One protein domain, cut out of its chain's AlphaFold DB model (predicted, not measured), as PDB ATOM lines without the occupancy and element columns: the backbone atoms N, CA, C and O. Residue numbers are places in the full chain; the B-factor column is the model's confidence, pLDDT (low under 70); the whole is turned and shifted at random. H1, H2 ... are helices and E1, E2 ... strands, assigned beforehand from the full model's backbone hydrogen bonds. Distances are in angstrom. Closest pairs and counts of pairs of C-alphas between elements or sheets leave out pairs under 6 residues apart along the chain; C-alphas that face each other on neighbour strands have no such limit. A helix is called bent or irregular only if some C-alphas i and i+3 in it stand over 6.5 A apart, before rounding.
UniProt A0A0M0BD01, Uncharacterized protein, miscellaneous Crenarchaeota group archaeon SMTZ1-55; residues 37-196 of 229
ATOM      1  N   MET A  37     -62.054  -4.533 -77.580       49.00
ATOM      2  CA  MET A  37     -62.489  -4.177 -78.927       49.00
ATOM      3  C   MET A  37     -61.547  -3.171 -79.599       49.00
ATOM      4  O   MET A  37     -61.452  -3.174 -80.819       49.00
ATOM      5  N   LEU A  38     -60.846  -2.335 -78.823       55.75
ATOM      6  CA  LEU A  38     -59.835  -1.424 -79.354       55.75
ATOM      7  C   LEU A  38     -58.608  -2.210 -79.815       55.75
ATOM      8  O   LEU A  38     -58.153  -1.977 -80.922       55.75
ATOM      9  N   ASP A  39     -58.172  -3.209 -79.042       70.69
ATOM     10  CA  ASP A  39     -57.084  -4.110 -79.445       70.69
ATOM     11  C   ASP A  39     -57.456  -4.896 -80.710       70.69
ATOM     12  O   ASP A  39     -56.670  -4.979 -81.641       70.69
ATOM     13  N   PHE A  40     -58.694  -5.393 -80.801       64.81
ATOM     14  CA  PHE A  40     -59.181  -6.075 -82.004       64.81
ATOM     15  C   PHE A  40     -59.271  -5.147 -83.227       64.81
ATOM     16  O   PHE A  40     -58.922  -5.555 -84.331       64.81
ATOM     17  N   VAL A  41     -59.726  -3.902 -83.054       60.12
ATOM     18  CA  VAL A  41     -59.754  -2.900 -84.132       60.12
ATOM     19  C   VAL A  41     -58.335  -2.504 -84.538       60.12
ATOM     20  O   VAL A  41     -58.062  -2.414 -85.730       60.12
ATOM     21  N   GLU A  42     -57.421  -2.322 -83.587       65.69
ATOM     22  CA  GLU A  42     -56.006  -2.048 -83.845       65.69
ATOM     23  C   GLU A  42     -55.328  -3.220 -84.561       65.69
ATOM     24  O   GLU A  42     -54.632  -2.990 -85.543       65.69
ATOM     25  N   ASP A  43     -55.585  -4.462 -84.150       67.56
ATOM     26  CA  ASP A  43     -55.077  -5.676 -84.796       67.56
ATOM     27  C   ASP A  43     -55.677  -5.866 -86.196       67.56
ATOM     28  O   ASP A  43     -54.970  -6.252 -87.124       67.56
ATOM     29  N   MET A  44     -56.961  -5.542 -86.394       42.56
ATOM     30  CA  MET A  44     -57.592  -5.539 -87.717       42.56
ATOM     31  C   MET A  44     -57.009  -4.455 -88.626       42.56
ATOM     32  O   MET A  44     -56.722  -4.732 -89.789       42.56
ATOM     33  N   ILE A  45     -56.820  -3.235 -88.115       46.78
ATOM     34  CA  ILE A  45     -56.194  -2.130 -88.851       46.78
ATOM     35  C   ILE A  45     -54.748  -2.489 -89.181       46.78
ATOM     36  O   ILE A  45     -54.317  -2.285 -90.312       46.78
ATOM     37  N   ARG A  46     -54.014  -3.078 -88.235       47.69
ATOM     38  CA  ARG A  46     -52.629  -3.513 -88.410       47.69
ATOM     39  C   ARG A  46     -52.538  -4.637 -89.439       47.69
ATOM     40  O   ARG A  46     -51.775  -4.499 -90.383       47.69
ATOM     41  N   ALA A  47     -53.382  -5.664 -89.367       51.69
ATOM     42  CA  ALA A  47     -53.411  -6.753 -90.346       51.69
ATOM     43  C   ALA A  47     -53.854  -6.293 -91.750       51.69
ATOM     44  O   ALA A  47     -53.323  -6.770 -92.757       51.69
ATOM     45  N   ALA A  48     -54.813  -5.365 -91.843       37.62
ATOM     46  CA  ALA A  48     -55.249  -4.782 -93.113       37.62
ATOM     47  C   ALA A  48     -54.179  -3.854 -93.718       37.62
ATOM     48  O   ALA A  48     -53.921  -3.919 -94.922       37.62
ATOM     49  N   SER A  49     -53.522  -3.040 -92.884       49.59
ATOM     50  CA  SER A  49     -52.412  -2.168 -93.280       49.59
ATOM     51  C   SER A  49     -51.198  -2.986 -93.714       49.59
ATOM     52  O   SER A  49     -50.643  -2.730 -94.779       49.59
ATOM     53  N   GLU A  50     -50.821  -4.017 -92.953       59.28
ATOM     54  CA  GLU A  50     -49.688  -4.893 -93.264       59.28
ATOM     55  C   GLU A  50     -49.905  -5.637 -94.583       59.28
ATOM     56  O   GLU A  50     -48.997  -5.683 -95.408       59.28
ATOM     57  N   ARG A  51     -51.111  -6.157 -94.847       55.56
ATOM     58  CA  ARG A  51     -51.409  -6.859 -96.108       55.56
ATOM     59  C   ARG A  51     -51.311  -5.963 -97.340       55.56
ATOM     60  O   ARG A  51     -50.671  -6.347 -98.316       55.56
ATOM     61  N   ALA A  52     -51.925  -4.780 -97.312       54.12
ATOM     62  CA  ALA A  52     -51.878  -3.860 -98.451       54.12
ATOM     63  C   ALA A  52     -50.451  -3.335 -98.696       54.12
ATOM     64  O   ALA A  52     -50.008  -3.220 -99.840       54.12
ATOM     65  N   GLN A  53     -49.705  -3.080 -97.619       63.75
ATOM     66  CA  GLN A  53     -48.322  -2.619 -97.687       63.75
ATOM     67  C   GLN A  53     -47.374  -3.723 -98.192       63.75
ATOM     68  O   GLN A  53     -46.498  -3.450 -99.011       63.75
ATOM     69  N   GLN A  54     -47.599  -4.984 -97.809       66.75
ATOM     70  CA  GLN A  54     -46.838  -6.136 -98.311       66.75
ATOM     71  C   GLN A  54     -46.986  -6.331 -99.823       66.75
ATOM     72  O   GLN A  54     -45.992  -6.573-100.506       66.75
ATOM     73  N   LEU A  55     -48.194  -6.185-100.374       75.25
ATOM     74  CA  LEU A  55     -48.414  -6.327-101.820       75.25
ATOM     75  C   LEU A  55     -47.699  -5.232-102.621       75.25
ATOM     76  O   LEU A  55     -47.172  -5.497-103.701       75.25
ATOM     77  N   MET A  56     -47.598  -4.025-102.068       79.12
ATOM     78  CA  MET A  56     -46.829  -2.940-102.676       79.12
ATOM     79  C   MET A  56     -45.318  -3.219-102.672       79.12
ATOM     80  O   MET A  56     -44.640  -2.926-103.657       79.12
ATOM     81  N   PHE A  57     -44.786  -3.852-101.622       86.38
ATOM     82  CA  PHE A  57     -43.388  -4.292-101.604       86.38
ATOM     83  C   PHE A  57     -43.100  -5.405-102.620       86.38
ATOM     84  O   PHE A  57     -42.027  -5.420-103.223       86.38
ATOM     85  N   VAL A  58     -44.069  -6.285-102.896       87.19
ATOM     86  CA  VAL A  58     -43.958  -7.274-103.984       87.19
ATOM     87  C   VAL A  58     -43.847  -6.583-105.347       87.19
ATOM     88  O   VAL A  58     -43.018  -6.977-106.173       87.19
ATOM     89  N   VAL A  59     -44.626  -5.521-105.578       87.62
ATOM     90  CA  VAL A  59     -44.526  -4.702-106.799       87.62
ATOM     91  C   VAL A  59     -43.161  -4.012-106.885       87.62
ATOM     92  O   VAL A  59     -42.512  -4.094-107.927       87.62
ATOM     93  N   LEU A  60     -42.677  -3.403-105.794       90.81
ATOM     94  CA  LEU A  60     -41.339  -2.799-105.729       90.81
ATOM     95  C   LEU A  60     -40.243  -3.816-106.082       90.81
ATOM     96  O   LEU A  60     -39.412  -3.557-106.951       90.81
ATOM     97  N   ARG A  61     -40.273  -4.999-105.459       92.94
ATOM     98  CA  ARG A  61     -39.330  -6.090-105.738       92.94
ATOM     99  C   ARG A  61     -39.343  -6.475-107.212       92.94
ATOM    100  O   ARG A  61     -38.283  -6.675-107.806       92.94
ATOM    101  N   HIS A  62     -40.527  -6.569-107.817       92.00
ATOM    102  CA  HIS A  62     -40.653  -6.860-109.241       92.00
ATOM    103  C   HIS A  62     -40.050  -5.749-110.109       92.00
ATOM    104  O   HIS A  62     -39.288  -6.055-111.025       92.00
ATOM    105  N   ILE A  63     -40.316  -4.476-109.799       92.62
ATOM    106  CA  ILE A  63     -39.733  -3.324-110.505       92.62
ATOM    107  C   ILE A  63     -38.204  -3.356-110.424       92.62
ATOM    108  O   ILE A  63     -37.542  -3.307-111.461       92.62
ATOM    109  N   CYS A  64     -37.634  -3.518-109.225       93.88
ATOM    110  CA  CYS A  64     -36.187  -3.638-109.041       93.88
ATOM    111  C   CYS A  64     -35.618  -4.841-109.803       93.88
ATOM    112  O   CYS A  64     -34.571  -4.730-110.429       93.88
ATOM    113  N   SER A  65     -36.329  -5.971-109.835       94.31
ATOM    114  CA  SER A  65     -35.933  -7.148-110.614       94.31
ATOM    115  C   SER A  65     -35.912  -6.882-112.126       94.31
ATOM    116  O   SER A  65     -34.987  -7.304-112.823       94.31
ATOM    117  N   VAL A  66     -36.909  -6.166-112.658       93.38
ATOM    118  CA  VAL A  66     -36.952  -5.759-114.072       93.38
ATOM    119  C   VAL A  66     -35.812  -4.790-114.384       93.38
ATOM    120  O   VAL A  66     -35.083  -5.006-115.352       93.38
ATOM    121  N   ALA A  67     -35.617  -3.766-113.554       93.56
ATOM    122  CA  ALA A  67     -34.552  -2.784-113.731       93.56
ATOM    123  C   ALA A  67     -33.160  -3.430-113.667       93.56
ATOM    124  O   ALA A  67     -32.315  -3.165-114.524       93.56
ATOM    125  N   ALA A  68     -32.958  -4.366-112.736       94.50
ATOM    126  CA  ALA A  68     -31.737  -5.148-112.617       94.50
ATOM    127  C   ALA A  68     -31.438  -5.937-113.898       94.50
ATOM    128  O   ALA A  68     -30.308  -5.886-114.379       94.50
ATOM    129  N   ARG A  69     -32.436  -6.605-114.505       94.00
ATOM    130  CA  ARG A  69     -32.272  -7.304-115.799       94.00
ATOM    131  C   ARG A  69     -31.912  -6.353-116.939       94.00
ATOM    132  O   ARG A  69     -31.094  -6.702-117.783       94.00
ATOM    133  N   LEU A  70     -32.506  -5.161-116.950       94.75
ATOM    134  CA  LEU A  70     -32.283  -4.141-117.978       94.75
ATOM    135  C   LEU A  70     -31.024  -3.293-117.746       94.75
ATOM    136  O   LEU A  70     -30.729  -2.424-118.562       94.75
ATOM    137  N   ASN A  71     -30.273  -3.546-116.669       94.19
ATOM    138  CA  ASN A  71     -29.112  -2.752-116.266       94.19
ATOM    139  C   ASN A  71     -29.441  -1.258-116.068       94.19
ATOM    140  O   ASN A  71     -28.679  -0.377-116.465       94.19
ATOM    141  N   VAL A  72     -30.597  -0.978-115.465       93.19
ATOM    142  CA  VAL A  72     -31.058   0.375-115.135       93.19
ATOM    143  C   VAL A  72     -30.858   0.616-113.641       93.19
ATOM    144  O   VAL A  72     -31.344  -0.162-112.822       93.19
ATOM    145  N   ARG A  73     -30.165   1.704-113.283       94.06
ATOM    146  CA  ARG A  73     -30.013   2.147-111.888       94.06
ATOM    147  C   ARG A  73     -31.372   2.586-111.341       94.06
ATOM    148  O   ARG A  73     -32.030   3.430-111.945       94.06
ATOM    149  N   THR A  74     -31.772   2.045-110.194       93.06
ATOM    150  CA  THR A  74     -33.008   2.445-109.506       93.06
ATOM    151  C   THR A  74     -32.688   3.209-108.238       93.06
ATOM    152  O   THR A  74     -32.053   2.654-107.347       93.06
ATOM    153  N   ILE A  75     -33.194   4.433-108.141       94.44
ATOM    154  CA  ILE A  75     -33.189   5.208-106.903       94.44
ATOM    155  C   ILE A  75     -34.549   5.018-106.235       94.44
ATOM    156  O   ILE A  75     -35.580   5.239-106.870       94.44
ATOM    157  N   VAL A  76     -34.552   4.575-104.981       92.56
ATOM    158  CA  VAL A  76     -35.771   4.291-104.217       92.56
ATOM    159  C   VAL A  76     -35.854   5.268-103.058       92.56
ATOM    160  O   VAL A  76     -34.908   5.413-102.290       92.56
ATOM    161  N   THR A  77     -36.986   5.948-102.919       90.06
ATOM    162  CA  THR A  77     -37.207   6.915-101.844       90.06
ATOM    163  C   THR A  77     -38.344   6.461-100.938       90.06
ATOM    164  O   THR A  77     -39.303   5.828-101.380       90.06
ATOM    165  N   SER A  78     -38.219   6.765 -99.647       85.81
ATOM    166  CA  SER A  78     -39.244   6.522 -98.636       85.81
ATOM    167  C   SER A  78     -39.574   7.804 -97.880       85.81
ATOM    168  O   SER A  78     -38.685   8.547 -97.456       85.81
ATOM    169  N   ALA A  79     -40.866   8.024 -97.649       79.19
ATOM    170  CA  ALA A  79     -41.343   9.034 -96.714       79.19
ATOM    171  C   ALA A  79     -41.080   8.639 -95.255       79.19
ATOM    172  O   ALA A  79     -40.917   9.499 -94.405       79.19
ATOM    173  N   GLN A  80     -41.030   7.347 -94.941       78.06
ATOM    174  CA  GLN A  80     -40.944   6.864 -93.564       78.06
ATOM    175  C   GLN A  80     -39.561   6.249 -93.294       78.06
ATOM    176  O   GLN A  80     -39.237   5.214 -93.895       78.06
ATOM    177  N   PRO A  81     -38.751   6.847 -92.396       77.81
ATOM    178  CA  PRO A  81     -37.460   6.293 -91.974       77.81
ATOM    179  C   PRO A  81     -37.559   4.893 -91.382       77.81
ATOM    180  O   PRO A  81     -36.652   4.083 -91.558       77.81
ATOM    181  N   GLU A  82     -38.668   4.585 -90.716       79.19
ATOM    182  CA  GLU A  82     -38.875   3.331 -89.996       79.19
ATOM    183  C   GLU A  82     -38.947   2.122 -90.935       79.19
ATOM    184  O   GLU A  82     -38.568   1.016 -90.552       79.19
ATOM    185  N   ILE A  83     -39.412   2.329 -92.170       78.50
ATOM    186  CA  ILE A  83     -39.556   1.273 -93.182       78.50
ATOM    187  C   ILE A  83     -38.456   1.322 -94.244       78.50
ATOM    188  O   ILE A  83     -38.450   0.489 -95.147       78.50
ATOM    189  N   ALA A  84     -37.522   2.272 -94.162       83.38
ATOM    190  CA  ALA A  84     -36.473   2.449 -95.161       83.38
ATOM    191  C   ALA A  84     -35.571   1.210 -95.286       83.38
ATOM    192  O   ALA A  84     -35.231   0.797 -96.392       83.38
ATOM    193  N   SER A  85     -35.244   0.571 -94.157       84.94
ATOM    194  CA  SER A  85     -34.492  -0.689 -94.131       84.94
ATOM    195  C   SER A  85     -35.265  -1.829 -94.793       84.94
ATOM    196  O   SER A  85     -34.706  -2.565 -95.598       84.94
ATOM    197  N   VAL A  86     -36.569  -1.924 -94.526       87.31
ATOM    198  CA  VAL A  86     -37.451  -2.925 -95.143       87.31
ATOM    199  C   VAL A  86     -37.517  -2.709 -96.656       87.31
ATOM    200  O   VAL A  86     -37.350  -3.651 -97.423       87.31
ATOM    201  N   ILE A  87     -37.695  -1.466 -97.106       87.75
ATOM    202  CA  ILE A  87     -37.690  -1.099 -98.529       87.75
ATOM    203  C   ILE A  87     -36.361  -1.480 -99.189       87.75
ATOM    204  O   ILE A  87     -36.369  -2.046-100.284       87.75
ATOM    205  N   ALA A  88     -35.236  -1.217 -98.522       91.25
ATOM    206  CA  ALA A  88     -33.919  -1.604 -99.010       91.25
ATOM    207  C   ALA A  88     -33.789  -3.125 -99.167       91.25
ATOM    208  O   ALA A  88     -33.280  -3.586-100.188       91.25
ATOM    209  N   ASP A  89     -34.287  -3.903 -98.203       91.56
ATOM    210  CA  ASP A  89     -34.263  -5.366 -98.260       91.56
ATOM    211  C   ASP A  89     -35.102  -5.908 -99.426       91.56
ATOM    212  O   ASP A  89     -34.628  -6.763-100.177       91.56
ATOM    213  N   TRP A  90     -36.304  -5.371 -99.653       91.69
ATOM    214  CA  TRP A  90     -37.155  -5.767-100.784       91.69
ATOM    215  C   TRP A  90     -36.569  -5.361-102.139       91.69
ATOM    216  O   TRP A  90     -36.621  -6.138-103.100       91.69
ATOM    217  N   ALA A  91     -35.980  -4.165-102.230       92.62
ATOM    218  CA  ALA A  91     -35.268  -3.729-103.424       92.62
ATOM    219  C   ALA A  91     -34.099  -4.679-103.715       92.62
ATOM    220  O   ALA A  91     -34.005  -5.226-104.817       92.62
ATOM    221  N   LYS A  92     -33.267  -4.958-102.704       94.75
ATOM    222  CA  LYS A  92     -32.152  -5.907-102.776       94.75
ATOM    223  C   LYS A  92     -32.615  -7.291-103.217       94.75
ATOM    224  O   LYS A  92     -32.017  -7.868-104.122       94.75
ATOM    225  N   GLU A  93     -33.700  -7.811-102.651       93.56
ATOM    226  CA  GLU A  93     -34.264  -9.100-103.052       93.56
ATOM    227  C   GLU A  93     -34.648  -9.120-104.540       93.56
ATOM    228  O   GLU A  93     -34.447 -10.128-105.218       93.56
ATOM    229  N   GLY A  94     -35.147  -8.005-105.081       92.06
ATOM    230  CA  GLY A  94     -35.441  -7.857-106.508       92.06
ATOM    231  C   GLY A  94     -34.202  -8.032-107.390       92.06
ATOM    232  O   GLY A  94     -34.231  -8.808-108.351       92.06
ATOM    233  N   TYR A  95     -33.098  -7.369-107.031       95.50
ATOM    234  CA  TYR A  95     -31.803  -7.499-107.715       95.50
ATOM    235  C   TYR A  95     -31.233  -8.921-107.612       95.50
ATOM    236  O   TYR A  95     -30.756  -9.476-108.605       95.50
ATOM    237  N   PHE A  96     -31.340  -9.545-106.436       95.56
ATOM    238  CA  PHE A  96     -30.901 -10.925-106.208       95.56
ATOM    239  C   PHE A  96     -31.717 -11.925-107.033       95.56
ATOM    240  O   PHE A  96     -31.144 -12.791-107.690       95.56
ATOM    241  N   ALA A  97     -33.043 -11.773-107.068       92.56
ATOM    242  CA  ALA A  97     -33.932 -12.620-107.862       92.56
ATOM    243  C   ALA A  97     -33.679 -12.487-109.374       92.56
ATOM    244  O   ALA A  97     -33.929 -13.425-110.127       92.56
ATOM    245  N   ALA A  98     -33.168 -11.339-109.825       93.62
ATOM    246  CA  ALA A  98     -32.754 -11.122-111.208       93.62
ATOM    247  C   ALA A  98     -31.365 -11.699-111.547       93.62
ATOM    248  O   ALA A  98     -30.976 -11.648-112.710       93.62
ATOM    249  N   GLY A  99     -30.621 -12.223-110.565       95.62
ATOM    250  CA  GLY A  99     -29.258 -12.726-110.754       95.62
ATOM    251  C   GLY A  99     -28.185 -11.635-110.849       95.62
ATOM    252  O   GLY A  99     -27.077 -11.934-111.282       95.62
ATOM    253  N   HIS A 100     -28.503 -10.400-110.440       95.19
ATOM    254  CA  HIS A 100     -27.604  -9.243-110.512       95.19
ATOM    255  C   HIS A 100     -27.432  -8.525-109.157       95.19
ATOM    256  O   HIS A 100     -27.707  -7.323-109.054       95.19
ATOM    257  N   PRO A 101     -27.013  -9.231-108.087       94.38
ATOM    258  CA  PRO A 101     -26.822  -8.632-106.766       94.38
ATOM    259  C   PRO A 101     -25.752  -7.528-106.750       94.38
ATOM    260  O   PRO A 101     -25.839  -6.610-105.941       94.38
ATOM    261  N   GLU A 102     -24.767  -7.588-107.650       95.00
ATOM    262  CA  GLU A 102     -23.676  -6.619-107.787       95.00
ATOM    263  C   GLU A 102     -24.139  -5.226-108.225       95.00
ATOM    264  O   GLU A 102     -23.405  -4.256-108.060       95.00
ATOM    265  N   ARG A 103     -25.347  -5.124-108.795       93.69
ATOM    266  CA  ARG A 103     -25.924  -3.857-109.267       93.69
ATOM    267  C   ARG A 103     -26.725  -3.133-108.190       93.69
ATOM    268  O   ARG A 103     -27.104  -1.985-108.396       93.69
ATOM    269  N   PHE A 104     -27.002  -3.791-107.063       95.31
ATOM    270  CA  PHE A 104     -27.706  -3.160-105.957       95.31
ATOM    271  C   PHE A 104     -26.763  -2.230-105.189       95.31
ATOM    272  O   PHE A 104     -25.719  -2.661-104.698       95.31
ATOM    273  N   ASN A 105     -27.171  -0.973-105.035       94.44
ATOM    274  CA  ASN A 105     -26.475   0.008-104.219       94.44
ATOM    275  C   ASN A 105     -27.395   0.493-103.095       94.44
ATOM    276  O   ASN A 105     -28.478   1.010-103.353       94.44
ATOM    277  N   ILE A 106     -26.947   0.343-101.849       91.75
ATOM    278  CA  ILE A 106     -27.711   0.791-100.682       91.75
ATOM    279  C   ILE A 106     -27.819   2.319-100.616       91.75
ATOM    280  O   ILE A 106     -28.830   2.833-100.154       91.75
ATOM    281  N   GLU A 107     -26.828   3.040-101.147       91.69
ATOM    282  CA  GLU A 107     -26.815   4.511-101.181       91.69
ATOM    283  C   GLU A 107     -27.870   5.093-102.135       91.69
ATOM    284  O   GLU A 107     -28.157   6.286-102.082       91.69
ATOM    285  N   ASP A 108     -28.462   4.258-102.997       92.94
ATOM    286  CA  ASP A 108     -29.579   4.640-103.866       92.94
ATOM    287  C   ASP A 108     -30.943   4.487-103.165       92.94
ATOM    288  O   ASP A 108     -31.980   4.745-103.780       92.94
ATOM    289  N   VAL A 109     -30.964   4.078-101.889       90.88
ATOM    290  CA  VAL A 109     -32.176   3.984-101.067       90.88
ATOM    291  C   VAL A 109     -32.195   5.114-100.038       90.88
ATOM    292  O   VAL A 109     -31.486   5.082 -99.034       90.88
ATOM    293  N   TYR A 110     -33.042   6.113-100.273       86.06
ATOM    294  CA  TYR A 110     -33.169   7.289 -99.416       86.06
ATOM    295  C   TYR A 110     -34.399   7.211 -98.523       86.06
ATOM    296  O   TYR A 110     -35.461   6.732 -98.921       86.06
ATOM    297  N   SER A 111     -34.285   7.806 -97.339       84.00
ATOM    298  CA  SER A 111     -35.445   8.159 -96.535       84.00
ATOM    299  C   SER A 111     -35.343   9.584 -96.034       84.00
ATOM    300  O   SER A 111     -34.272  10.043 -95.639       84.00
ATOM    301  N   PHE A 112     -36.477  10.272 -96.006       80.69
ATOM    302  CA  PHE A 112     -36.559  11.634 -95.499       80.69
ATOM    303  C   PHE A 112     -36.994  11.622 -94.031       80.69
ATOM    304  O   PHE A 112     -37.966  10.964 -93.679       80.69
ATOM    305  N   ALA A 113     -36.260  12.328 -93.166       66.38
ATOM    306  CA  ALA A 113     -36.481  12.304 -91.715       66.38
ATOM    307  C   ALA A 113     -37.811  12.953 -91.271       66.38
ATOM    308  O   ALA A 113     -38.350  12.575 -90.237       66.38
ATOM    309  N   ASP A 114     -38.347  13.902 -92.049       68.31
ATOM    310  CA  ASP A 114     -39.675  14.511 -91.852       68.31
ATOM    311  C   ASP A 114     -40.575  14.185 -93.055       68.31
ATOM    312  O   ASP A 114     -40.739  14.970 -93.996       68.31
ATOM    313  N   GLY A 115     -41.088  12.958 -93.041       62.00
ATOM    314  CA  GLY A 115     -41.679  12.246 -94.172       62.00
ATOM    315  C   GLY A 115     -42.828  12.897 -94.924       62.00
ATOM    316  O   GLY A 115     -43.099  12.506 -96.051       62.00
ATOM    317  N   TYR A 116     -43.510  13.882 -94.341       64.75
ATOM    318  CA  TYR A 116     -44.646  14.540 -94.995       64.75
ATOM    319  C   TYR A 116     -44.308  15.904 -95.608       64.75
ATOM    320  O   TYR A 116     -45.034  16.355 -96.499       64.75
ATOM    321  N   HIS A 117     -43.226  16.552 -95.163       72.81
ATOM    322  CA  HIS A 117     -42.839  17.897 -95.613       72.81
ATOM    323  C   HIS A 117     -41.495  17.916 -96.340       72.81
ATOM    324  O   HIS A 117     -41.348  18.610 -97.346       72.81
ATOM    325  N   ALA A 118     -40.516  17.153 -95.854       82.62
ATOM    326  CA  ALA A 118     -39.190  17.093 -96.459       82.62
ATOM    327  C   ALA A 118     -39.168  16.205 -97.707       82.62
ATOM    328  O   ALA A 118     -38.426  16.480 -98.648       82.62
ATOM    329  N   GLU A 119     -39.997  15.163 -97.732       85.38
ATOM    330  CA  GLU A 119     -40.029  14.184 -98.814       85.38
ATOM    331  C   GLU A 119     -40.441  14.777-100.176       85.38
ATOM    332  O   GLU A 119     -39.726  14.527-101.153       85.38
ATOM    333  N   PRO A 120     -41.455  15.661-100.285       89.94
ATOM    334  CA  PRO A 120     -41.760  16.323-101.550       89.94
ATOM    335  C   PRO A 120     -40.582  17.132-102.112       89.94
ATOM    336  O   PRO A 120     -40.231  16.990-103.283       89.94
ATOM    337  N   LEU A 121     -39.933  17.951-101.278       89.25
ATOM    338  CA  LEU A 121     -38.785  18.773-101.683       89.25
ATOM    339  C   LEU A 121     -37.560  17.927-102.036       89.25
ATOM    340  O   LEU A 121     -36.869  18.212-103.012       89.25
ATOM    341  N   GLY A 122     -37.302  16.879-101.257       90.25
ATOM    342  CA  GLY A 122     -36.203  15.958-101.499       90.25
ATOM    343  C   GLY A 122     -36.344  15.224-102.829       90.25
ATOM    344  O   GLY A 122     -35.390  15.171-103.603       90.25
ATOM    345  N   ASN A 123     -37.547  14.743-103.153       91.88
ATOM    346  CA  ASN A 123     -37.816  14.137-104.456       91.88
ATOM    347  C   ASN A 123     -37.692  15.156-105.600       91.88
ATOM    348  O   ASN A 123     -37.126  14.824-106.637       91.88
ATOM    349  N   VAL A 124     -38.125  16.412-105.421       94.12
ATOM    350  CA  VAL A 124     -37.882  17.472-106.420       94.12
ATOM    351  C   VAL A 124     -36.382  17.678-106.655       94.12
ATOM    352  O   VAL A 124     -35.954  17.756-107.807       94.12
ATOM    353  N   ALA A 125     -35.568  17.727-105.599       92.88
ATOM    354  CA  ALA A 125     -34.116  17.854-105.723       92.88
ATOM    355  C   ALA A 125     -33.483  16.641-106.432       92.88
ATOM    356  O   ALA A 125     -32.577  16.807-107.248       92.88
ATOM    357  N   LEU A 126     -33.983  15.428-106.176       93.50
ATOM    358  CA  LEU A 126     -33.549  14.221-106.883       93.50
ATOM    359  C   LEU A 126     -33.917  14.260-108.366       93.50
ATOM    360  O   LEU A 126     -33.064  13.971-109.196       93.50
ATOM    361  N   ILE A 127     -35.132  14.684-108.719       95.25
ATOM    362  CA  ILE A 127     -35.557  14.817-110.122       95.25
ATOM    363  C   ILE A 127     -34.635  15.784-110.875       95.25
ATOM    364  O   ILE A 127     -34.181  15.462-111.968       95.25
ATOM    365  N   HIS A 128     -34.306  16.930-110.273       94.50
ATOM    366  CA  HIS A 128     -33.419  17.918-110.894       94.50
ATOM    367  C   HIS A 128     -31.956  17.470-110.958       94.50
ATOM    368  O   HIS A 128     -31.254  17.825-111.894       94.50
ATOM    369  N   SER A 129     -31.469  16.743-109.949       94.25
ATOM    370  CA  SER A 129     -30.050  16.360-109.877       94.25
ATOM    371  C   SER A 129     -29.723  15.065-110.613       94.25
ATOM    372  O   SER A 129     -28.600  14.910-111.083       94.25
ATOM    373  N   GLN A 130     -30.665  14.124-110.675       94.38
ATOM    374  CA  GLN A 130     -30.463  12.806-111.278       94.38
ATOM    375  C   GLN A 130     -31.053  12.700-112.685       94.38
ATOM    376  O   GLN A 130     -30.730  11.737-113.375       94.38
ATOM    377  N   GLU A 131     -31.920  13.640-113.084       93.88
ATOM    378  CA  GLU A 131     -32.580  13.682-114.397       93.88
ATOM    379  C   GLU A 131     -33.136  12.299-114.819       93.88
ATOM    380  O   GLU A 131     -32.730  11.733-115.838       93.88
ATOM    381  N   PRO A 132     -34.027  11.685-114.009       93.81
ATOM    382  CA  PRO A 132     -34.446  10.305-114.222       93.81
ATOM    383  C   PRO A 132     -35.204  10.145-115.544       93.81
ATOM    384  O   PRO A 132     -36.075  10.942-115.878       93.81
ATOM    385  N   ALA A 133     -34.945   9.051-116.265       91.69
ATOM    386  CA  ALA A 133     -35.666   8.734-117.503       91.69
ATOM    387  C   ALA A 133     -37.144   8.363-117.264       91.69
ATOM    388  O   ALA A 133     -37.985   8.503-118.156       91.69
ATOM    389  N   GLY A 134     -37.469   7.883-116.062       92.88
ATOM    390  CA  GLY A 134     -38.830   7.564-115.661       92.88
ATOM    391  C   GLY A 134     -38.977   7.487-114.147       92.88
ATOM    392  O   GLY A 134     -38.012   7.190-113.442       92.88
ATOM    393  N   ILE A 135     -40.183   7.760-113.656       93.56
ATOM    394  CA  ILE A 135     -40.501   7.756-112.226       93.56
ATOM    395  C   ILE A 135     -41.731   6.887-111.988       93.56
ATOM    396  O   ILE A 135     -42.742   7.011-112.682       93.56
ATOM    397  N   ILE A 136     -41.640   6.006-110.994       91.44
ATOM    398  CA  ILE A 136     -42.765   5.202-110.527       91.44
ATOM    399  C   ILE A 136     -43.051   5.603-109.089       91.44
ATOM    400  O   ILE A 136     -42.224   5.417-108.200       91.44
ATOM    401  N   TYR A 137     -44.243   6.130-108.876       89.25
ATOM    402  CA  TYR A 137     -44.756   6.473-107.568       89.25
ATOM    403  C   TYR A 137     -45.554   5.269-107.051       89.25
ATOM    404  O   TYR A 137     -46.609   4.975-107.597       89.25
ATOM    405  N   LEU A 138     -45.041   4.554-106.041       85.88
ATOM    406  CA  LEU A 138     -45.770   3.535-105.268       85.88
ATOM    407  C   LEU A 138     -46.239   4.053-103.895       85.88
ATOM    408  O   LEU A 138     -45.401   4.343-103.038       85.88
ATOM    409  N   GLY A 139     -47.548   4.138-103.650       79.25
ATOM    410  CA  GLY A 139     -48.070   4.442-102.310       79.25
ATOM    411  C   GLY A 139     -49.192   5.465-102.260       79.25
ATOM    412  O   GLY A 139     -49.862   5.729-103.243       79.25
ATOM    413  N   GLN A 140     -49.459   5.993-101.070       78.00
ATOM    414  CA  GLN A 140     -50.440   7.062-100.908       78.00
ATOM    415  C   GLN A 140     -49.728   8.406-100.911       78.00
ATOM    416  O   GLN A 140     -48.750   8.594-100.191       78.00
ATOM    417  N   TYR A 141     -50.267   9.345-101.681       78.44
ATOM    418  CA  TYR A 141     -49.696  10.672-101.846       78.44
ATOM    419  C   TYR A 141     -50.646  11.731-101.332       78.44
ATOM    420  O   TYR A 141     -51.854  11.686-101.573       78.44
ATOM    421  N   ASN A 142     -50.088  12.708-100.626       79.44
ATOM    422  CA  ASN A 142     -50.814  13.922-100.303       79.44
ATOM    423  C   ASN A 142     -50.766  14.897-101.493       79.44
ATOM    424  O   ASN A 142     -50.033  14.717-102.470       79.44
ATOM    425  N   TRP A 143     -51.553  15.963-101.396       80.88
ATOM    426  CA  TRP A 143     -51.607  17.009-102.413       80.88
ATOM    427  C   TRP A 143     -50.241  17.685-102.638       80.88
ATOM    428  O   TRP A 143     -49.889  17.952-103.783       80.88
ATOM    429  N   ASN A 144     -49.439  17.895-101.583       84.06
ATOM    430  CA  ASN A 144     -48.089  18.469-101.687       84.06
ATOM    431  C   ASN A 144     -47.180  17.627-102.583       84.06
ATOM    432  O   ASN A 144     -46.500  18.160-103.456       84.06
ATOM    433  N   PHE A 145     -47.198  16.310-102.393       86.56
ATOM    434  CA  PHE A 145     -46.414  15.378-103.186       86.56
ATOM    435  C   PHE A 145     -46.881  15.332-104.643       86.56
ATOM    436  O   PHE A 145     -46.079  15.318-105.574       86.56
ATOM    437  N   CYS A 146     -48.192  15.370-104.861       88.50
ATOM    438  CA  CYS A 146     -48.717  15.424-106.217       88.50
ATOM    439  C   CYS A 146     -48.257  16.704-106.928       88.50
ATOM    440  O   CYS A 146     -47.717  16.651-108.025       88.50
ATOM    441  N   ILE A 147     -48.414  17.867-106.294       88.25
ATOM    442  CA  ILE A 147     -48.101  19.148-106.934       88.25
ATOM    443  C   ILE A 147     -46.592  19.336-107.121       88.25
ATOM    444  O   ILE A 147     -46.172  19.817-108.171       88.25
ATOM    445  N   MET A 148     -45.776  18.983-106.127       92.31
ATOM    446  CA  MET A 148     -44.345  19.285-106.143       92.31
ATOM    447  C   MET A 148     -43.544  18.249-106.950       92.31
ATOM    448  O   MET A 148     -43.157  18.583-108.067       92.31
ATOM    449  N   PRO A 149     -43.284  17.013-106.477       92.62
ATOM    450  CA  PRO A 149     -42.517  16.048-107.259       92.62
ATOM    451  C   PRO A 149     -43.189  15.601-108.558       92.62
ATOM    452  O   PRO A 149     -42.508  15.631-109.580       92.62
ATOM    453  N   MET A 150     -44.483  15.243-108.580       92.81
ATOM    454  CA  MET A 150     -45.096  14.815-109.856       92.81
ATOM    455  C   MET A 150     -45.208  15.983-110.848       92.81
ATOM    456  O   MET A 150     -45.023  15.805-112.053       92.81
ATOM    457  N   GLY A 151     -45.473  17.195-110.346       93.12
ATOM    458  CA  GLY A 151     -45.440  18.417-111.149       93.12
ATOM    459  C   GLY A 151     -44.048  18.716-111.706       93.12
ATOM    460  O   GLY A 151     -43.921  19.007-112.893       93.12
ATOM    461  N   ALA A 152     -42.999  18.580-110.891       95.25
ATOM    462  CA  ALA A 152     -41.615  18.747-111.328       95.25
ATOM    463  C   ALA A 152     -41.219  17.713-112.390       95.25
ATOM    464  O   ALA A 152     -40.633  18.087-113.402       95.25
ATOM    465  N   GLY A 153     -41.581  16.440-112.207       94.50
ATOM    466  CA  GLY A 153     -41.330  15.401-113.207       94.50
ATOM    467  C   GLY A 153     -42.070  15.658-114.524       94.50
ATOM    468  O   GLY A 153     -41.493  15.468-115.592       94.50
ATOM    469  N   ASN A 154     -43.302  16.178-114.466       94.38
ATOM    470  CA  ASN A 154     -44.072  16.543-115.659       94.38
ATOM    471  C   ASN A 154     -43.414  17.718-116.401       94.38
ATOM    472  O   ASN A 154     -43.177  17.642-117.604       94.38
ATOM    473  N   LEU A 155     -43.037  18.775-115.675       94.19
ATOM    474  CA  LEU A 155     -42.325  19.926-116.241       94.19
ATOM    475  C   LEU A 155     -40.962  19.545-116.835       94.19
ATOM    476  O   LEU A 155     -40.552  20.122-117.839       94.19
ATOM    477  N   ALA A 156     -40.285  18.560-116.245       93.62
ATOM    478  CA  ALA A 156     -39.039  18.001-116.759       93.62
ATOM    479  C   ALA A 156     -39.240  17.043-117.954       93.62
ATOM    480  O   ALA A 156     -38.260  16.581-118.532       93.62
ATOM    481  N   GLY A 157     -40.484  16.737-118.344       91.88
ATOM    482  CA  GLY A 157     -40.790  15.829-119.454       91.88
ATOM    483  C   GLY A 157     -40.498  14.355-119.156       91.88
ATOM    484  O   GLY A 157     -40.336  13.557-120.081       91.88
ATOM    485  N   VAL A 158     -40.415  13.982-117.879       92.75
ATOM    486  CA  VAL A 158     -40.119  12.615-117.443       92.75
ATOM    487  C   VAL A 158     -41.368  11.743-117.580       92.75
ATOM    488  O   VAL A 158     -42.482  12.178-117.293       92.75
ATOM    489  N   THR A 159     -41.208  10.485-118.004       91.94
ATOM    490  CA  THR A 159     -42.335   9.537-118.033       91.94
ATOM    491  C   THR A 159     -42.670   9.095-116.614       91.94
ATOM    492  O   THR A 159     -41.820   8.548-115.914       91.94
ATOM    493  N   GLN A 160     -43.915   9.301-116.189       91.00
ATOM    494  CA  GLN A 160     -44.327   9.055-114.805       91.00
ATOM    495  C   GLN A 160     -45.480   8.056-114.734       91.00
ATOM    496  O   GLN A 160     -46.439   8.147-115.510       91.00
ATOM    497  N   ALA A 161     -45.407   7.129-113.781       89.19
ATOM    498  CA  ALA A 161     -46.482   6.204-113.454       89.19
ATOM    499  C   ALA A 161     -46.828   6.299-111.965       89.19
ATOM    500  O   ALA A 161     -45.965   6.087-111.118       89.19
ATOM    501  N   ALA A 162     -48.086   6.589-111.646       88.19
ATOM    502  CA  ALA A 162     -48.582   6.613-110.275       88.19
ATOM    503  C   ALA A 162     -49.385   5.346-109.977       88.19
ATOM    504  O   ALA A 162     -50.426   5.101-110.585       88.19
ATOM    505  N   LEU A 163     -48.857   4.524-109.080       80.06
ATOM    506  CA  LEU A 163     -49.398   3.256-108.621       80.06
ATOM    507  C   LEU A 163     -49.773   3.414-107.151       80.06
ATOM    508  O   LEU A 163     -48.934   3.699-106.302       80.06
ATOM    509  N   ASN A 164     -51.048   3.181-106.874       71.94
ATOM    510  CA  ASN A 164     -51.767   3.641-105.697       71.94
ATOM    511  C   ASN A 164     -51.974   5.162-105.717       71.94
ATOM    512  O   ASN A 164     -51.055   5.973-105.691       71.94
ATOM    513  N   CYS A 165     -53.241   5.547-105.791       64.12
ATOM    514  CA  CYS A 165     -53.676   6.917-105.598       64.12
ATOM    515  C   CYS A 165     -54.988   6.823-104.836       64.12
ATOM    516  O   CYS A 165     -55.965   6.261-105.346       64.12
ATOM    517  N   ASN A 166     -54.992   7.342-103.607       68.25
ATOM    518  CA  ASN A 166     -56.229   7.577-102.871       68.25
ATOM    519  C   ASN A 166     -57.196   8.404-103.758       68.25
ATOM    520  O   ASN A 166     -56.742   9.093-104.679       68.25
ATOM    521  N   PRO A 167     -58.518   8.354-103.517       67.19
ATOM    522  CA  PRO A 167     -59.482   9.066-104.360       67.19
ATOM    523  C   PRO A 167     -59.145  10.556-104.535       67.19
ATOM    524  O   PRO A 167     -59.307  11.098-105.626       67.19
ATOM    525  N   ASP A 168     -58.593  11.182-103.492       71.31
ATOM    526  CA  ASP A 168     -58.265  12.610-103.469       71.31
ATOM    527  C   ASP A 168     -57.060  12.986-104.358       71.31
ATOM    528  O   ASP A 168     -57.070  14.028-105.012       71.31
ATOM    529  N   SER A 169     -56.019  12.148-104.419       76.56
ATOM    530  CA  SER A 169     -54.812  12.366-105.240       76.56
ATOM    531  C   SER A 169     -54.955  11.845-106.665       76.56
ATOM    532  O   SER A 169     -54.200  12.259-107.545       76.56
ATOM    533  N   HIS A 170     -55.940  10.979-106.924       81.31
ATOM    534  CA  HIS A 170     -56.110  10.322-108.219       81.31
ATOM    535  C   HIS A 170     -56.263  11.322-109.370       81.31
ATOM    536  O   HIS A 170     -55.661  11.152-110.428       81.31
ATOM    537  N   THR A 171     -57.012  12.406-109.149       83.62
ATOM    538  CA  THR A 171     -57.212  13.463-110.152       83.62
ATOM    539  C   THR A 171     -55.929  14.239-110.442       83.62
ATOM    540  O   THR A 171     -55.683  14.617-111.583       83.62
ATOM    541  N   PHE A 172     -55.079  14.473-109.439       85.69
ATOM    542  CA  PHE A 172     -53.791  15.128-109.673       85.69
ATOM    543  C   PHE A 172     -52.851  14.212-110.451       85.69
ATOM    544  O   PHE A 172     -52.238  14.636-111.429       85.69
ATOM    545  N   ALA A 173     -52.774  12.943-110.051       85.81
ATOM    546  CA  ALA A 173     -51.931  11.961-110.709       85.81
ATOM    547  C   ALA A 173     -52.341  11.737-112.174       85.81
ATOM    548  O   ALA A 173     -51.462  11.633-113.021       85.81
ATOM    549  N   SER A 174     -53.639  11.726-112.497       86.69
ATOM    550  CA  SER A 174     -54.115  11.532-113.876       86.69
ATOM    551  C   SER A 174     -53.777  12.689-114.816       86.69
ATOM    552  O   SER A 174     -53.652  12.482-116.021       86.69
ATOM    553  N   VAL A 175     -53.606  13.897-114.273       89.69
ATOM    554  CA  VAL A 175     -53.193  15.084-115.034       89.69
ATOM    555  C   VAL A 175     -51.669  15.186-115.131       89.69
ATOM    556  O   VAL A 175     -51.147  15.645-116.145       89.69
ATOM    557  N   LEU A 176     -50.944  14.786-114.083       90.94
ATOM    558  CA  LEU A 176     -49.495  14.980-113.990       90.94
ATOM    559  C   LEU A 176     -48.672  13.787-114.490       90.94
ATOM    560  O   LEU A 176     -47.527  13.969-114.900       90.94
ATOM    561  N   CYS A 177     -49.230  12.578-114.462       88.81
ATOM    562  CA  CYS A 177     -48.533  11.353-114.839       88.81
ATOM    563  C   CYS A 177     -48.999  10.818-116.194       88.81
ATOM    564  O   CYS A 177     -50.152  10.952-116.590       88.81
ATOM    565  N   SER A 178     -48.101  10.124-116.894       88.31
ATOM    566  CA  SER A 178     -48.407   9.450-118.162       88.31
ATOM    567  C   SER A 178     -49.314   8.226-117.966       88.31
ATOM    568  O   SER A 178     -50.043   7.814-118.879       88.31
ATOM    569  N   ARG A 179     -49.238   7.608-116.781       87.62
ATOM    570  CA  ARG A 179     -50.076   6.487-116.353       87.62
ATOM    571  C   ARG A 179     -50.477   6.647-114.893       87.62
ATOM    572  O   ARG A 179     -49.640   6.937-114.042       87.62
ATOM    573  N   THR A 180     -51.740   6.369-114.608       87.00
ATOM    574  CA  THR A 180     -52.274   6.321-113.247       87.00
ATOM    575  C   THR A 180     -53.005   5.007-113.081       87.00
ATOM    576  O   THR A 180     -53.813   4.629-113.927       87.00
ATOM    577  N   VAL A 181     -52.680   4.297-112.010       83.44
ATOM    578  CA  VAL A 181     -53.238   2.994-111.675       83.44
ATOM    579  C   VAL A 181     -54.010   3.141-110.375       83.44
ATOM    580  O   VAL A 181     -53.526   3.728-109.404       83.44
ATOM    581  N   THR A 182     -55.241   2.641-110.363       80.69
ATOM    582  CA  THR A 182     -56.106   2.755-109.190       80.69
ATOM    583  C   THR A 182     -55.531   1.964-108.012       80.69
ATOM    584  O   THR A 182     -54.711   1.053-108.176       80.69
ATOM    585  N   ALA A 183     -55.960   2.301-106.793       78.06
ATOM    586  CA  ALA A 183     -55.570   1.541-105.606       78.06
ATOM    587  C   ALA A 183     -55.961   0.054-105.730       78.06
ATOM    588  O   ALA A 183     -55.155  -0.819-105.412       78.06
ATOM    589  N   HIS A 184     -57.154  -0.224-106.266       77.38
ATOM    590  CA  HIS A 184     -57.650  -1.576-106.527       77.38
ATOM    591  C   HIS A 184     -56.720  -2.362-107.460       77.38
ATOM    592  O   HIS A 184     -56.263  -3.453-107.122       77.38
ATOM    593  N   ASP A 185     -56.355  -1.769-108.596       79.62
ATOM    594  CA  ASP A 185     -55.499  -2.427-109.586       79.62
ATOM    595  C   ASP A 185     -54.068  -2.612-109.067       79.62
ATOM    596  O   ASP A 185     -53.394  -3.585-109.396       79.62
ATOM    597  N   THR A 186     -53.604  -1.707-108.202       79.88
ATOM    598  CA  THR A 186     -52.294  -1.830-107.549       79.88
ATOM    599  C   THR A 186     -52.238  -3.030-106.608       79.88
ATOM    600  O   THR A 186     -51.252  -3.771-106.612       79.88
ATOM    601  N   VAL A 187     -53.314  -3.280-105.860       77.44
ATOM    602  CA  VAL A 187     -53.465  -4.484-105.031       77.44
ATOM    603  C   VAL A 187     -53.523  -5.740-105.905       77.44
ATOM    604  O   VAL A 187     -52.799  -6.702-105.637       77.44
ATOM    605  N   ALA A 188     -54.302  -5.710-106.991       78.44
ATOM    606  CA  ALA A 188     -54.409  -6.826-107.928       78.44
ATOM    607  C   ALA A 188     -53.058  -7.181-108.579       78.44
ATOM    608  O   ALA A 188     -52.724  -8.359-108.698       78.44
ATOM    609  N   MET A 189     -52.235  -6.186-108.929       79.88
ATOM    610  CA  MET A 189     -50.869  -6.412-109.420       79.88
ATOM    611  C   MET A 189     -49.995  -7.124-108.386       79.88
ATOM    612  O   MET A 189     -49.295  -8.076-108.731       79.88
ATOM    613  N   GLY A 190     -50.034  -6.695-107.122       80.44
ATOM    614  CA  GLY A 190     -49.285  -7.357-106.054       80.44
ATOM    615  C   GLY A 190     -49.703  -8.818-105.869       80.44
ATOM    616  O   GLY A 190     -48.841  -9.691-105.765       80.44
ATOM    617  N   MET A 191     -51.010  -9.104-105.910       75.50
ATOM    618  CA  MET A 191     -51.544 -10.472-105.820       75.50
ATOM    619  C   MET A 191     -51.125 -11.323-107.023       75.50
ATOM    620  O   MET A 191     -50.668 -12.455-106.854       75.50
ATOM    621  N   TYR A 192     -51.209 -10.755-108.230       76.88
ATOM    622  CA  TYR A 192     -50.778 -11.404-109.467       76.88
ATOM    623  C   TYR A 192     -49.295 -11.785-109.415       76.88
ATOM    624  O   TYR A 192     -48.923 -12.911-109.733       76.88
ATOM    625  N   LEU A 193     -48.438 -10.873-108.950       81.38
ATOM    626  CA  LEU A 193     -47.002 -11.126-108.812       81.38
ATOM    627  C   LEU A 193     -46.688 -12.159-107.726       81.38
ATOM    628  O   LEU A 193     -45.782 -12.978-107.900       81.38
ATOM    629  N   LYS A 194     -47.440 -12.148-106.621       80.19
ATOM    630  CA  LYS A 194     -47.319 -13.139-105.547       80.19
ATOM    631  C   LYS A 194     -47.734 -14.546-106.002       80.19
ATOM    632  O   LYS A 194     -47.235 -15.518-105.444       80.19
ATOM    633  N   ASN A 195     -48.577 -14.653-107.036       75.44
ATOM    634  CA  ASN A 195     -49.119 -15.911-107.563       75.44
ATOM    635  C   ASN A 195     -49.840 -16.757-106.493       75.44
ATOM    636  O   ASN A 195     -49.754 -17.985-106.498       75.44
ATOM    637  N   ASP A 196     -50.553 -16.104-105.569       73.25
ATOM    638  CA  ASP A 196     -51.354 -16.789-104.552       73.25
ATOM    639  C   ASP A 196     -52.803 -16.989-105.053       73.25
ATOM    640  O   ASP A 196     -53.547 -16.009-105.222       73.25
TER     641      ASP A 196
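What this domain is: This is residues 37 to 196 of the 229 residues of an uncharacterized protein of miscellaneous Crenarchaeota group archaeon SMTZ1-55 (UniProt A0A0M0BD01). Two small parallel sheets, E3 E4 E5 and the pair E1 E2, sit side by side as a core of short strands, with H3, H4 and H5 in a row over one side and H2, H6 and the later part of H1 on the other. Residues 37 to 50 of H1 stick out from this body as a long arm. The printed part has 160 residues, with six named helices and five named strands in the order H1 E1 H2 E2 H3 E3 H4 E4 H5 E5 H6; the class is mostly helix. The whole is compact, with a radius of gyration of the C-alphas of 15.7 A and spans of 49 by 38 by 29 A.

Where its parts are: Find C-alpha 134 at (-38.830, 7.564, -115.661), where E3, residues 134 to 138, begins; E4 is residues 159 to 163 and E5 179 to 181. E1 is residues 76 to 78 and E2 109 to 111. From C-alpha 37 at (-62.489, -4.177, -78.927), H1 runs 47.8 A to residue 69. H2, residues 81 to 97, spans 25.0 A; H3, 118 to 130, 17.7 A; H4, 143 to 155, 16.9 A; H5, 167 to 176, 15.1 A. H6, residues 183 to 194, ends at (-47.319, -13.139, -105.547). H2 is irregular, with C-alphas 82 and 85 7.2 A apart, and H5 only just, with C-alphas 168 and 171 6.8 A apart.

How they stand to each other: In the sheet, look for N 137 and O 161 at 2.8 A between E3 and E4, and N 181 and O 162 at 2.8 A between E4 and E5. H4 and H5 are on the same face, forming two layers with the sheet, at heights of 10.8 A and 9.0 A, and run along the strands. H4 touches H5 at Asn 154 and Leu 176, C-alphas 5.9 A apart, and H3 at Val 124 and Pro 149, 4.9 A. E1 is near E3; N 110 and O 76 of E2 and E1 are 2.8 A apart. E1 H2 E2, E3 H4 E4 and E4 H5 E5 are strand-helix-strand units, parallel neighbour strands with a helix between, with right-handed crossovers. H1 and H6 only graze the three-stranded sheet. H1 touches H2, closest C-alphas Ser 65 and Gly 94, 4.2 A, at a steep tilt of 42 degrees, and H6, Leu 55 and Gly 190, 4.4 A. Every O i to N i+4 pair is within hydrogen-bond range in H1, H3 and H6; H2 has 11 of 13, H4 8 of 9 and H5 4 of 6.

The domain as a whole: The C-alphas farthest apart, Met 37 and Gly 157, are 50.1 A apart. The printed part has no cut, and the link from H2 to E2, 11 residues, is long. The mean pLDDT of the printed part is 83.3; residues 37 to 38, 40 to 54, 113 to 116 and 165 to 167 are under 70.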